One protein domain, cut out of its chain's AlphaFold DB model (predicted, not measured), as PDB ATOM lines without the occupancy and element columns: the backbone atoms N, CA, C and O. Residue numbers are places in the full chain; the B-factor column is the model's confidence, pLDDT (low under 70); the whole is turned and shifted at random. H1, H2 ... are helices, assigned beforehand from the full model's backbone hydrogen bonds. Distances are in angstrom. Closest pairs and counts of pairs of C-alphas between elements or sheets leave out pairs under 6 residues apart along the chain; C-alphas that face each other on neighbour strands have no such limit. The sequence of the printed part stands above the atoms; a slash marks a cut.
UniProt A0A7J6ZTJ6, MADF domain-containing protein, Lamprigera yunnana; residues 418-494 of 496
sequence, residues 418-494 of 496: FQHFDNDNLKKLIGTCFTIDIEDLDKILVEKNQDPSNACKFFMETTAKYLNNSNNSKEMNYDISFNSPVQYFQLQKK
ATOM      1  N   PHE A 418     -38.247  41.139  12.806       85.88
ATOM      2  CA  PHE A 418     -37.512  41.115  11.538       85.88
ATOM      3  C   PHE A 418     -36.120  40.471  11.650       85.88
ATOM      4  O   PHE A 418     -35.556  40.091  10.632       85.88
ATOM      5  N   GLN A 419     -35.563  40.309  12.853       80.75
ATOM      6  CA  GLN A 419     -34.279  39.632  13.064       80.75
ATOM      7  C   GLN A 419     -34.454  38.175  13.507       80.75
ATOM      8  O   GLN A 419     -33.705  37.309  13.071       80.75
ATOM      9  N   HIS A 420     -35.435  37.904  14.374       78.69
ATOM     10  CA  HIS A 420     -35.504  36.650  15.131       78.69
ATOM     11  C   HIS A 420     -36.615  35.691  14.683       78.69
ATOM     12  O   HIS A 420     -36.587  34.524  15.069       78.69
ATOM     13  N   PHE A 421     -37.599  36.148  13.901       77.44
ATOM     14  CA  PHE A 421     -38.646  35.265  13.384       77.44
ATOM     15  C   PHE A 421     -38.213  34.670  12.038       77.44
ATOM     16  O   PHE A 421     -37.672  35.358  11.159       77.44
ATOM     17  N   ASP A 422     -38.510  33.382  11.853       80.12
ATOM     18  CA  ASP A 422     -38.472  32.773  10.530       80.12
ATOM     19  C   ASP A 422     -39.501  33.427   9.592       80.12
ATOM     20  O   ASP A 422     -40.409  34.164   9.994       80.12
ATOM     21  N   ASN A 423     -39.333  33.162   8.301       81.25
ATOM     22  CA  ASN A 423     -40.107  33.819   7.263       81.25
ATOM     23  C   ASN A 423     -41.606  33.447   7.275       81.25
ATOM     24  O   ASN A 423     -42.427  34.242   6.811       81.25
ATOM     25  N   ASP A 424     -41.988  32.282   7.805       79.06
ATOM     26  CA  ASP A 424     -43.384  31.838   7.875       79.06
ATOM     27  C   ASP A 424     -44.113  32.441   9.072       79.06
ATOM     28  O   ASP A 424     -45.219  32.966   8.921       79.06
ATOM     29  N   ASN A 425     -43.472  32.451  10.240       77.38
ATOM     30  CA  ASN A 425     -44.007  33.098  11.431       77.38
ATOM     31  C   ASN A 425     -44.092  34.624  11.270       77.38
ATOM     32  O   ASN A 425     -45.078  35.212  11.714       77.38
ATOM     33  N   LEU A 426     -43.138  35.269  10.583       82.75
ATOM     34  CA  LEU A 426     -43.206  36.709  10.306       82.75
ATOM     35  C   LEU A 426     -44.306  37.063   9.290       82.75
ATOM     36  O   LEU A 426     -45.101  37.963   9.558       82.75
ATOM     37  N   LYS A 427     -44.430  36.315   8.178       82.56
ATOM     38  CA  LYS A 427     -45.552  36.471   7.228       82.56
ATOM     39  C   LYS A 427     -46.899  36.328   7.944       82.56
ATOM     40  O   LYS A 427     -47.792  37.155   7.768       82.56
ATOM     41  N   LYS A 428     -47.035  35.291   8.777       80.25
ATOM     42  CA  LYS A 428     -48.251  35.023   9.552       80.25
ATOM     43  C   LYS A 428     -48.565  36.146  10.541       80.25
ATOM     44  O   LYS A 428     -49.722  36.535  10.631       80.25
ATOM     45  N   LEU A 429     -47.560  36.671  11.250       79.88
ATOM     46  CA  LEU A 429     -47.727  37.790  12.183       79.88
ATOM     47  C   LEU A 429     -48.251  39.038  11.459       79.88
ATOM     48  O   LEU A 429     -49.264  39.602  11.871       79.88
ATOM     49  N   ILE A 430     -47.610  39.424  10.352       81.50
ATOM     50  CA  ILE A 430     -48.013  40.593   9.556       81.50
ATOM     51  C   ILE A 430     -49.447  40.420   9.037       81.50
ATOM     52  O   ILE A 430     -50.285  41.286   9.288       81.50
ATOM     53  N   GLY A 431     -49.763  39.268   8.437       75.25
ATOM     54  CA  GLY A 431     -51.106  38.949   7.937       75.25
ATOM     55  C   GLY A 431     -52.193  38.800   9.015       75.25
ATOM     56  O   GLY A 431     -53.374  38.805   8.681       75.25
ATOM     57  N   THR A 432     -51.835  38.691  10.302       74.88
ATOM     58  CA  THR A 432     -52.802  38.803  11.417       74.88
ATOM     59  C   THR A 432     -53.020  40.232  11.914       74.88
ATOM     60  O   THR A 432     -53.985  40.468  12.637       74.88
ATOM     61  N   CYS A 433     -52.153  41.180  11.549       66.19
ATOM     62  CA  CYS A 433     -52.237  42.574  11.991       66.19
ATOM     63  C   CYS A 433     -52.757  43.521  10.901       66.19
ATOM     64  O   CYS A 433     -53.479  44.460  11.225       66.19
ATOM     65  N   PHE A 434     -52.405  43.287   9.632       68.88
ATOM     66  CA  PHE A 434     -52.761  44.155   8.508       68.88
ATOM     67  C   PHE A 434     -53.021  43.352   7.230       68.88
ATOM     68  O   PHE A 434     -52.356  42.353   6.960       68.88
ATOM     69  N   THR A 435     -53.941  43.841   6.399       70.12
ATOM     70  CA  THR A 435     -54.001  43.486   4.977       70.12
ATOM     71  C   THR A 435     -52.985  44.339   4.225       70.12
ATOM     72  O   THR A 435     -53.119  45.560   4.187       70.12
ATOM     73  N   ILE A 436     -51.972  43.692   3.658       75.25
ATOM     74  CA  ILE A 436     -50.923  44.292   2.826       75.25
ATOM     75  C   ILE A 436     -50.915  43.502   1.516       75.25
ATOM     76  O   ILE A 436     -51.069  42.275   1.558       75.25
ATOM     77  N   ASP A 437     -50.774  44.184   0.378       79.88
ATOM     78  CA  ASP A 437     -50.755  43.511  -0.920       79.88
ATOM     79  C   ASP A 437     -49.598  42.523  -1.042       79.88
ATOM     80  O   ASP A 437     -48.594  42.600  -0.330       79.88
ATOM     81  N   ILE A 438     -49.772  41.598  -1.986       79.56
ATOM     82  CA  ILE A 438     -48.789  40.593  -2.383       79.56
ATOM     83  C   ILE A 438     -47.422  41.263  -2.552       79.56
ATOM     84  O   ILE A 438     -46.559  41.031  -1.729       79.56
ATOM     85  N   GLU A 439     -47.252  42.193  -3.492       82.25
ATOM     86  CA  GLU A 439     -45.947  42.790  -3.832       82.25
ATOM     87  C   GLU A 439     -45.289  43.644  -2.726       82.25
ATOM     88  O   GLU A 439     -44.066  43.736  -2.682       82.25
ATOM     89  N   ASP A 440     -46.062  44.253  -1.819       83.19
ATOM     90  CA  ASP A 440     -45.520  45.056  -0.707       83.19
ATOM     91  C   ASP A 440     -45.136  44.168   0.485       83.19
ATOM     92  O   ASP A 440     -44.112  44.399   1.136       83.19
ATOM     93  N   LEU A 441     -45.908  43.105   0.757       84.94
ATOM     94  CA  LEU A 441     -45.422  42.047   1.636       84.94
ATOM     95  C   LEU A 441     -44.236  41.350   0.964       84.94
ATOM     96  O   LEU A 441     -43.247  41.153   1.658       84.94
ATOM     97  N   ASP A 442     -44.246  41.182  -0.371       85.25
ATOM     98  CA  ASP A 442     -43.126  40.823  -1.265       85.25
ATOM     99  C   ASP A 442     -42.072  41.945  -1.393       85.25
ATOM    100  O   ASP A 442     -41.298  42.025  -2.345       85.25
ATOM    101  N   LYS A 443     -41.958  42.761  -0.336       86.31
ATOM    102  CA  LYS A 443     -40.796  43.586  -0.011       86.31
ATOM    103  C   LYS A 443     -40.413  43.548   1.497       86.31
ATOM    104  O   LYS A 443     -39.685  44.417   1.947       86.31
ATOM    105  N   ILE A 444     -40.770  42.497   2.278       86.75
ATOM    106  CA  ILE A 444     -40.412  42.325   3.727       86.75
ATOM    107  C   ILE A 444     -39.577  41.031   4.139       86.75
ATOM    108  O   ILE A 444     -39.012  40.989   5.228       86.75
ATOM    109  N   LEU A 445     -39.358  40.042   3.240       86.62
ATOM    110  CA  LEU A 445     -38.345  38.937   2.982       86.62
ATOM    111  C   LEU A 445     -37.728  38.517   1.447       86.62
ATOM    112  O   LEU A 445     -37.942  37.347   1.153       86.62
ATOM    113  N   VAL A 446     -37.004  39.089   0.340       87.19
ATOM    114  CA  VAL A 446     -36.258  40.298  -0.474       87.19
ATOM    115  C   VAL A 446     -36.321  42.026  -0.413       87.19
ATOM    116  O   VAL A 446     -36.694  42.535  -1.456       87.19
ATOM    117  N   GLU A 447     -36.115  43.128   0.491       85.81
ATOM    118  CA  GLU A 447     -35.669  43.916   1.840       85.81
ATOM    119  C   GLU A 447     -35.217  43.705   3.442       85.81
ATOM    120  O   GLU A 447     -34.358  44.479   3.842       85.81
ATOM    121  N   LYS A 448     -35.643  42.827   4.428       85.06
ATOM    122  CA  LYS A 448     -35.143  42.259   5.769       85.06
ATOM    123  C   LYS A 448     -33.817  41.454   6.034       85.06
ATOM    124  O   LYS A 448     -33.081  41.832   6.928       85.06
ATOM    125  N   ASN A 449     -33.536  40.262   5.464       81.44
ATOM    126  CA  ASN A 449     -32.449  39.305   5.880       81.44
ATOM    127  C   ASN A 449     -31.027  39.893   6.016       81.44
ATOM    128  O   ASN A 449     -30.183  39.295   6.672       81.44
ATOM    129  N   GLN A 450     -30.751  40.977   5.305       84.56
ATOM    130  CA  GLN A 450     -29.477  41.676   5.238       84.56
ATOM    131  C   GLN A 450     -29.503  42.824   6.294       84.56
ATOM    132  O   GLN A 450     -28.511  43.022   6.986       84.56
ATOM    133  N   ASP A 451     -30.652  43.486   6.530       85.94
ATOM    134  CA  ASP A 451     -30.958  44.375   7.666       85.94
ATOM    135  C   ASP A 451     -32.432  44.289   8.176       85.94
ATOM    136  O   ASP A 451     -33.368  44.777   7.525       85.94
ATOM    137  N   PRO A 452     -32.655  43.768   9.399       86.38
ATOM    138  CA  PRO A 452     -33.939  43.824  10.108       86.38
ATOM    139  C   PRO A 452     -34.516  45.235  10.324       86.38
ATOM    140  O   PRO A 452     -35.726  45.385  10.518       86.38
ATOM    141  N   SER A 453     -33.674  46.271  10.327       85.06
ATOM    142  CA  SER A 453     -34.056  47.658  10.625       85.06
ATOM    143  C   SER A 453     -34.766  48.311   9.440       85.06
ATOM    144  O   SER A 453     -35.829  48.907   9.607       85.06
ATOM    145  N   ASN A 454     -34.229  48.158   8.229       85.75
ATOM    146  CA  ASN A 454     -34.856  48.618   6.996       85.75
ATOM    147  C   ASN A 454     -36.199  47.934   6.727       85.75
ATOM    148  O   ASN A 454     -37.150  48.622   6.374       85.75
ATOM    149  N   ALA A 455     -36.339  46.633   6.994       87.81
ATOM    150  CA  ALA A 455     -37.652  45.985   6.925       87.81
ATOM    151  C   ALA A 455     -38.670  46.581   7.905       87.81
ATOM    152  O   ALA A 455     -39.840  46.728   7.560       87.81
ATOM    153  N   CYS A 456     -38.227  46.989   9.098       89.25
ATOM    154  CA  CYS A 456     -39.076  47.696  10.050       89.25
ATOM    155  C   CYS A 456     -39.505  49.083   9.529       89.25
ATOM    156  O   CYS A 456     -40.655  49.471   9.733       89.25
ATOM    157  N   LYS A 457     -38.619  49.821   8.839       86.94
ATOM    158  CA  LYS A 457     -38.956  51.103   8.181       86.94
ATOM    159  C   LYS A 457     -39.917  50.893   7.016       86.94
ATOM    160  O   LYS A 457     -40.947  51.552   6.947       86.94
ATOM    161  N   PHE A 458     -39.628  49.930   6.144       85.88
ATOM    162  CA  PHE A 458     -40.445  49.659   4.969       85.88
ATOM    163  C   PHE A 458     -41.846  49.151   5.354       85.88
ATOM    164  O   PHE A 458     -42.840  49.601   4.791       85.88
ATOM    165  N   PHE A 459     -41.962  48.305   6.384       88.00
ATOM    166  CA  PHE A 459     -43.251  47.935   6.982       88.00
ATOM    167  C   PHE A 459     -44.014  49.154   7.537       88.00
ATOM    168  O   PHE A 459     -45.238  49.232   7.407       88.00
ATOM    169  N   MET A 460     -43.310  50.132   8.114       84.62
ATOM    170  CA  MET A 460     -43.904  51.376   8.612       84.62
ATOM    171  C   MET A 460     -44.411  52.284   7.483       84.62
ATOM    172  O   MET A 460     -45.534  52.771   7.555       84.62
ATOM    173  N   GLU A 461     -43.628  52.468   6.416       82.56
ATOM    174  CA  GLU A 461     -44.065  53.167   5.199       82.56
ATOM    175  C   GLU A 461     -45.289  52.492   4.576       82.56
ATOM    176  O   GLU A 461     -46.264  53.150   4.226       82.56
ATOM    177  N   THR A 462     -45.235  51.169   4.446       82.06
ATOM    178  CA  THR A 462     -46.283  50.333   3.853       82.06
ATOM    179  C   THR A 462     -47.582  50.459   4.644       82.06
ATOM    180  O   THR A 462     -48.607  50.858   4.093       82.06
ATOM    181  N   THR A 463     -47.546  50.239   5.961       79.12
ATOM    182  CA  THR A 463     -48.732  50.420   6.818       79.12
ATOM    183  C   THR A 463     -49.250  51.862   6.810       79.12
ATOM    184  O   THR A 463     -50.465  52.059   6.782       79.12
ATOM    185  N   ALA A 464     -48.378  52.875   6.734       77.00
ATOM    186  CA  ALA A 464     -48.800  54.268   6.583       77.00
ATOM    187  C   ALA A 464     -49.494  54.550   5.233       77.00
ATOM    188  O   ALA A 464     -50.476  55.293   5.217       77.00
ATOM    189  N   LYS A 465     -49.055  53.940   4.118       76.25
ATOM    190  CA  LYS A 465     -49.722  54.054   2.803       76.25
ATOM    191  C   LYS A 465     -51.144  53.486   2.849       76.25
ATOM    192  O   LYS A 465     -52.084  54.192   2.489       76.25
ATOM    193  N   TYR A 466     -51.331  52.260   3.351       72.00
ATOM    194  CA  TYR A 466     -52.668  51.643   3.425       72.00
ATOM    195  C   TYR A 466     -53.622  52.388   4.369       72.00
ATOM    196  O   TYR A 466     -54.803  52.512   4.053       72.00
ATOM    197  N   LEU A 467     -53.127  52.937   5.486       68.69
ATOM    198  CA  LEU A 467     -53.943  53.764   6.383       68.69
ATOM    199  C   LEU A 467     -54.357  55.094   5.726       68.69
ATOM    200  O   LEU A 467     -55.523  55.482   5.809       68.69
ATOM    201  N   ASN A 468     -53.438  55.776   5.034       66.06
ATOM    202  CA  ASN A 468     -53.727  57.067   4.401       66.06
ATOM    203  C   ASN A 468     -54.552  56.945   3.111       66.06
ATOM    204  O   ASN A 468     -55.342  57.838   2.827       66.06
ATOM    205  N   ASN A 469     -54.485  55.829   2.377       59.12
ATOM    206  CA  ASN A 469     -55.332  55.599   1.195       59.12
ATOM    207  C   ASN A 469     -56.846  55.576   1.504       59.12
ATOM    208  O   ASN A 469     -57.655  55.697   0.586       59.12
ATOM    209  N   SER A 470     -57.249  55.478   2.778       52.16
ATOM    210  CA  SER A 470     -58.650  55.644   3.197       52.16
ATOM    211  C   SER A 470     -59.087  57.110   3.379       52.16
ATOM    212  O   SER A 470     -60.284  57.359   3.532       52.16
ATOM    213  N   ASN A 471     -58.159  58.076   3.374       49.97
ATOM    214  CA  ASN A 471     -58.409  59.503   3.601       49.97
ATOM    215  C   ASN A 471     -57.756  60.354   2.497       49.97
ATOM    216  O   ASN A 471     -56.539  60.493   2.427       49.97
ATOM    217  N   ASN A 472     -58.570  60.970   1.637       48.47
ATOM    218  CA  ASN A 472     -58.069  61.752   0.502       48.47
ATOM    219  C   ASN A 472     -57.080  62.873   0.901       48.47
ATOM    220  O   ASN A 472     -57.364  63.700   1.765       48.47
ATOM    221  N   SER A 473     -56.004  62.985   0.111       45.47
ATOM    222  CA  SER A 473     -55.026  64.089   0.031       45.47
ATOM    223  C   SER A 473     -53.956  64.228   1.137       45.47
ATOM    224  O   SER A 473     -54.072  65.053   2.043       45.47
ATOM    225  N   LYS A 474     -52.799  63.577   0.924       45.66
ATOM    226  CA  LYS A 474     -51.517  64.237   0.550       45.66
ATOM    227  C   LYS A 474     -50.355  63.239   0.498       45.66
ATOM    228  O   LYS A 474     -50.187  62.444   1.414       45.66
ATOM    229  N   GLU A 475     -49.478  63.376  -0.496       47.19
ATOM    230  CA  GLU A 475     -48.134  62.785  -0.446       47.19
ATOM    231  C   GLU A 475     -47.271  63.551   0.570       47.19
ATOM    232  O   GLU A 475     -46.563  64.502   0.239       47.19
ATOM    233  N   MET A 476     -47.349  63.158   1.842       49.56
ATOM    234  CA  MET A 476     -46.378  63.582   2.848       49.56
ATOM    235  C   MET A 476     -45.136  62.695   2.756       49.56
ATOM    236  O   MET A 476     -45.094  61.601   3.316       49.56
ATOM    237  N   ASN A 477     -44.117  63.186   2.052       48.69
ATOM    238  CA  ASN A 477     -42.803  62.554   1.986       48.69
ATOM    239  C   ASN A 477     -42.047  62.768   3.315       48.69
ATOM    240  O   ASN A 477     -41.230  63.681   3.448       48.69
ATOM    241  N   TYR A 478     -42.406  61.984   4.334       56.59
ATOM    242  CA  TYR A 478     -41.761  61.997   5.646       56.59
ATOM    243  C   TYR A 478     -40.423  61.246   5.606       56.59
ATOM    244  O   TYR A 478     -40.369  60.091   5.194       56.59
ATOM    245  N   ASP A 479     -39.365  61.867   6.132       60.75
ATOM    246  CA  ASP A 479     -38.091  61.196   6.418       60.75
ATOM    247  C   ASP A 479     -38.271  60.225   7.605       60.75
ATOM    248  O   ASP A 479     -38.239  60.616   8.777       60.75
ATOM    249  N   ILE A 480     -38.558  58.954   7.299       66.81
ATOM    250  CA  ILE A 480     -38.871  57.899   8.278       66.81
ATOM    251  C   ILE A 480     -37.563  57.315   8.839       66.81
ATOM    252  O   ILE A 480     -37.142  56.189   8.566       66.81
ATOM    253  N   SER A 481     -36.911  58.126   9.672       75.25
ATOM    254  CA  SER A 481     -35.686  57.777  10.387       75.25
ATOM    255  C   SER A 481     -35.959  57.568  11.881       75.25
ATOM    256  O   SER A 481     -36.374  58.482  12.597       75.25
ATOM    257  N   PHE A 482     -35.736  56.345  12.365       82.00
ATOM    258  CA  PHE A 482     -35.829  55.974  13.778       82.00
ATOM    259  C   PHE A 482     -34.768  54.926  14.134       82.00
ATOM    260  O   PHE A 482     -34.492  54.016  13.356       82.00
ATOM    261  N   ASN A 483     -34.217  55.033  15.344       81.06
ATOM    262  CA  ASN A 483     -33.178  54.149  15.884       81.06
ATOM    263  C   ASN A 483     -33.622  53.433  17.179       81.06
ATOM    264  O   ASN A 483     -32.810  52.803  17.850       81.06
ATOM    265  N   SER A 484     -34.901  53.534  17.573       82.62
ATOM    266  CA  SER A 484     -35.456  52.775  18.704       82.62
ATOM    267  C   SER A 484     -36.964  52.503  18.568       82.62
ATOM    268  O   SER A 484     -37.667  53.284  17.917       82.62
ATOM    269  N   PRO A 485     -37.507  51.465  19.240       83.69
ATOM    270  CA  PRO A 485     -38.951  51.200  19.276       83.69
ATOM    271  C   PRO A 485     -39.784  52.357  19.852       83.69
ATOM    272  O   PRO A 485     -40.940  52.544  19.476       83.69
ATOM    273  N   VAL A 486     -39.199  53.175  20.736       84.75
ATOM    274  CA  VAL A 486     -39.863  54.367  21.289       84.75
ATOM    275  C   VAL A 486     -40.026  55.444  20.212       84.75
ATOM    276  O   VAL A 486     -41.093  56.047  20.109       84.75
ATOM    277  N   GLN A 487     -39.004  55.656  19.377       85.56
ATOM    278  CA  GLN A 487     -39.081  56.577  18.239       85.56
ATOM    279  C   GLN A 487     -40.053  56.069  17.166       85.56
ATOM    280  O   GLN A 487     -40.860  56.858  16.680       85.56
ATOM    281  N   TYR A 488     -40.048  54.762  16.871       85.62
ATOM    282  CA  TYR A 488     -41.038  54.118  15.998       85.62
ATOM    283  C   TYR A 488     -42.469  54.432  16.457       85.62
ATOM    284  O   TYR A 488     -43.258  54.979  15.692       85.62
ATOM    285  N   PHE A 489     -42.796  54.178  17.730       83.81
ATOM    286  CA  PHE A 489     -44.136  54.425  18.274       83.81
ATOM    287  C   PHE A 489     -44.523  55.916  18.253       83.81
ATOM    288  O   PHE A 489     -45.645  56.270  17.885       83.81
ATOM    289  N   GLN A 490     -43.588  56.810  18.595       85.12
ATOM    290  CA  GLN A 490     -43.803  58.261  18.525       85.12
ATOM    291  C   GLN A 490     -44.031  58.767  17.097       85.12
ATOM    292  O   GLN A 490     -44.771  59.732  16.913       85.12
ATOM    293  N   LEU A 491     -43.387  58.154  16.102       82.94
ATOM    294  CA  LEU A 491     -43.550  58.499  14.694       82.94
ATOM    295  C   LEU A 491     -44.829  57.875  14.115       82.94
ATOM    296  O   LEU A 491     -45.558  58.567  13.415       82.94
ATOM    297  N   GLN A 492     -45.185  56.641  14.489       78.56
ATOM    298  CA  GLN A 492     -46.433  55.993  14.065       78.56
ATOM    299  C   GLN A 492     -47.657  56.797  14.524       78.56
ATOM    300  O   GLN A 492     -48.574  57.017  13.740       78.56
ATOM    301  N   LYS A 493     -47.620  57.347  15.747       80.12
ATOM    302  CA  LYS A 493     -48.646  58.260  16.278       80.12
ATOM    303  C   LYS A 493     -48.726  59.628  15.556       80.12
ATOM    304  O   LYS A 493     -49.630  60.405  15.838       80.12
ATOM    305  N   LYS A 494     -47.790  59.955  14.654       77.00
ATOM    306  CA  LYS A 494     -47.854  61.140  13.769       77.00
ATOM    307  C   LYS A 494     -48.329  60.810  12.347       77.00
ATOM    308  O   LYS A 494     -48.539  61.733  11.570       77.00
TER     309      LYS A 494
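What this domain is: This is residues 418 to 494 of the 496 residues of the protein "MADF domain-containing protein" of Lamprigera yunnana (UniProt A0A7J6ZTJ6). One long helix, H3, runs through the middle, with the short helices H2 and H4 near it on opposite sides, H4 nearly side by side with it; H1 lies farther off, close to H2, and no helix clearly touches another. From the end of H3 a long loop, residues 469 to 484, swings out and folds back to H4; its residues 469 to 474 stick out. The printed part has 77 residues with four named helices, H1 to H4 in chain order, and no named strand: the class is all helix. The whole is compact, with a radius of gyration of the C-alphas of 12.7 A, and spans 36 by 27 by 19 A.

Where its parts are: Start at Phe 418 and go on to C-alpha 423 at (-40.107, 33.819, 7.263), where H1 begins; it holds residues 423 to 433 and runs 15.7 A. H2 follows in residues 438 to 441, 5.4 A long. Find C-alpha 452 at (-33.939, 43.824, 10.108); from there H3 runs 24.5 A to residue 468. H4, residues 485 to 492, runs 10.3 A and ends at C-alpha 492, (-46.433, 55.993, 14.065).

How they stand to each other: H1 and H2 are close but not clearly touching; their closest C-alphas, Lys 427 and Leu 441, are 7.9 A apart. H2 and H3 are close but not clearly touching, with the closest C-alphas, Asp 440 and Thr 462, at 7.0 A. H3 and H4 are close but not clearly touching, the closest C-alphas being Met 460 and Gln 492 at 7.6 A; they run the same way at a shallow tilt of 23 degrees. H1 is apart from H3 and H4, and H2 is apart from H4. In H1, H3 and H4 every O i to N i+4 pair is within hydrogen-bond range; H2 is too short for such a pair.

The domain as a whole: The two C-alphas farthest apart, Asp 422 and Ser 473, are 36.9 A apart. The printed part has no cut. The link from H3 to H4 is long, with 16 residues. Look for low confidence, pLDDT under 70, at residues 433 to 434 and 467 to 480; the mean of the printed part is 76.7.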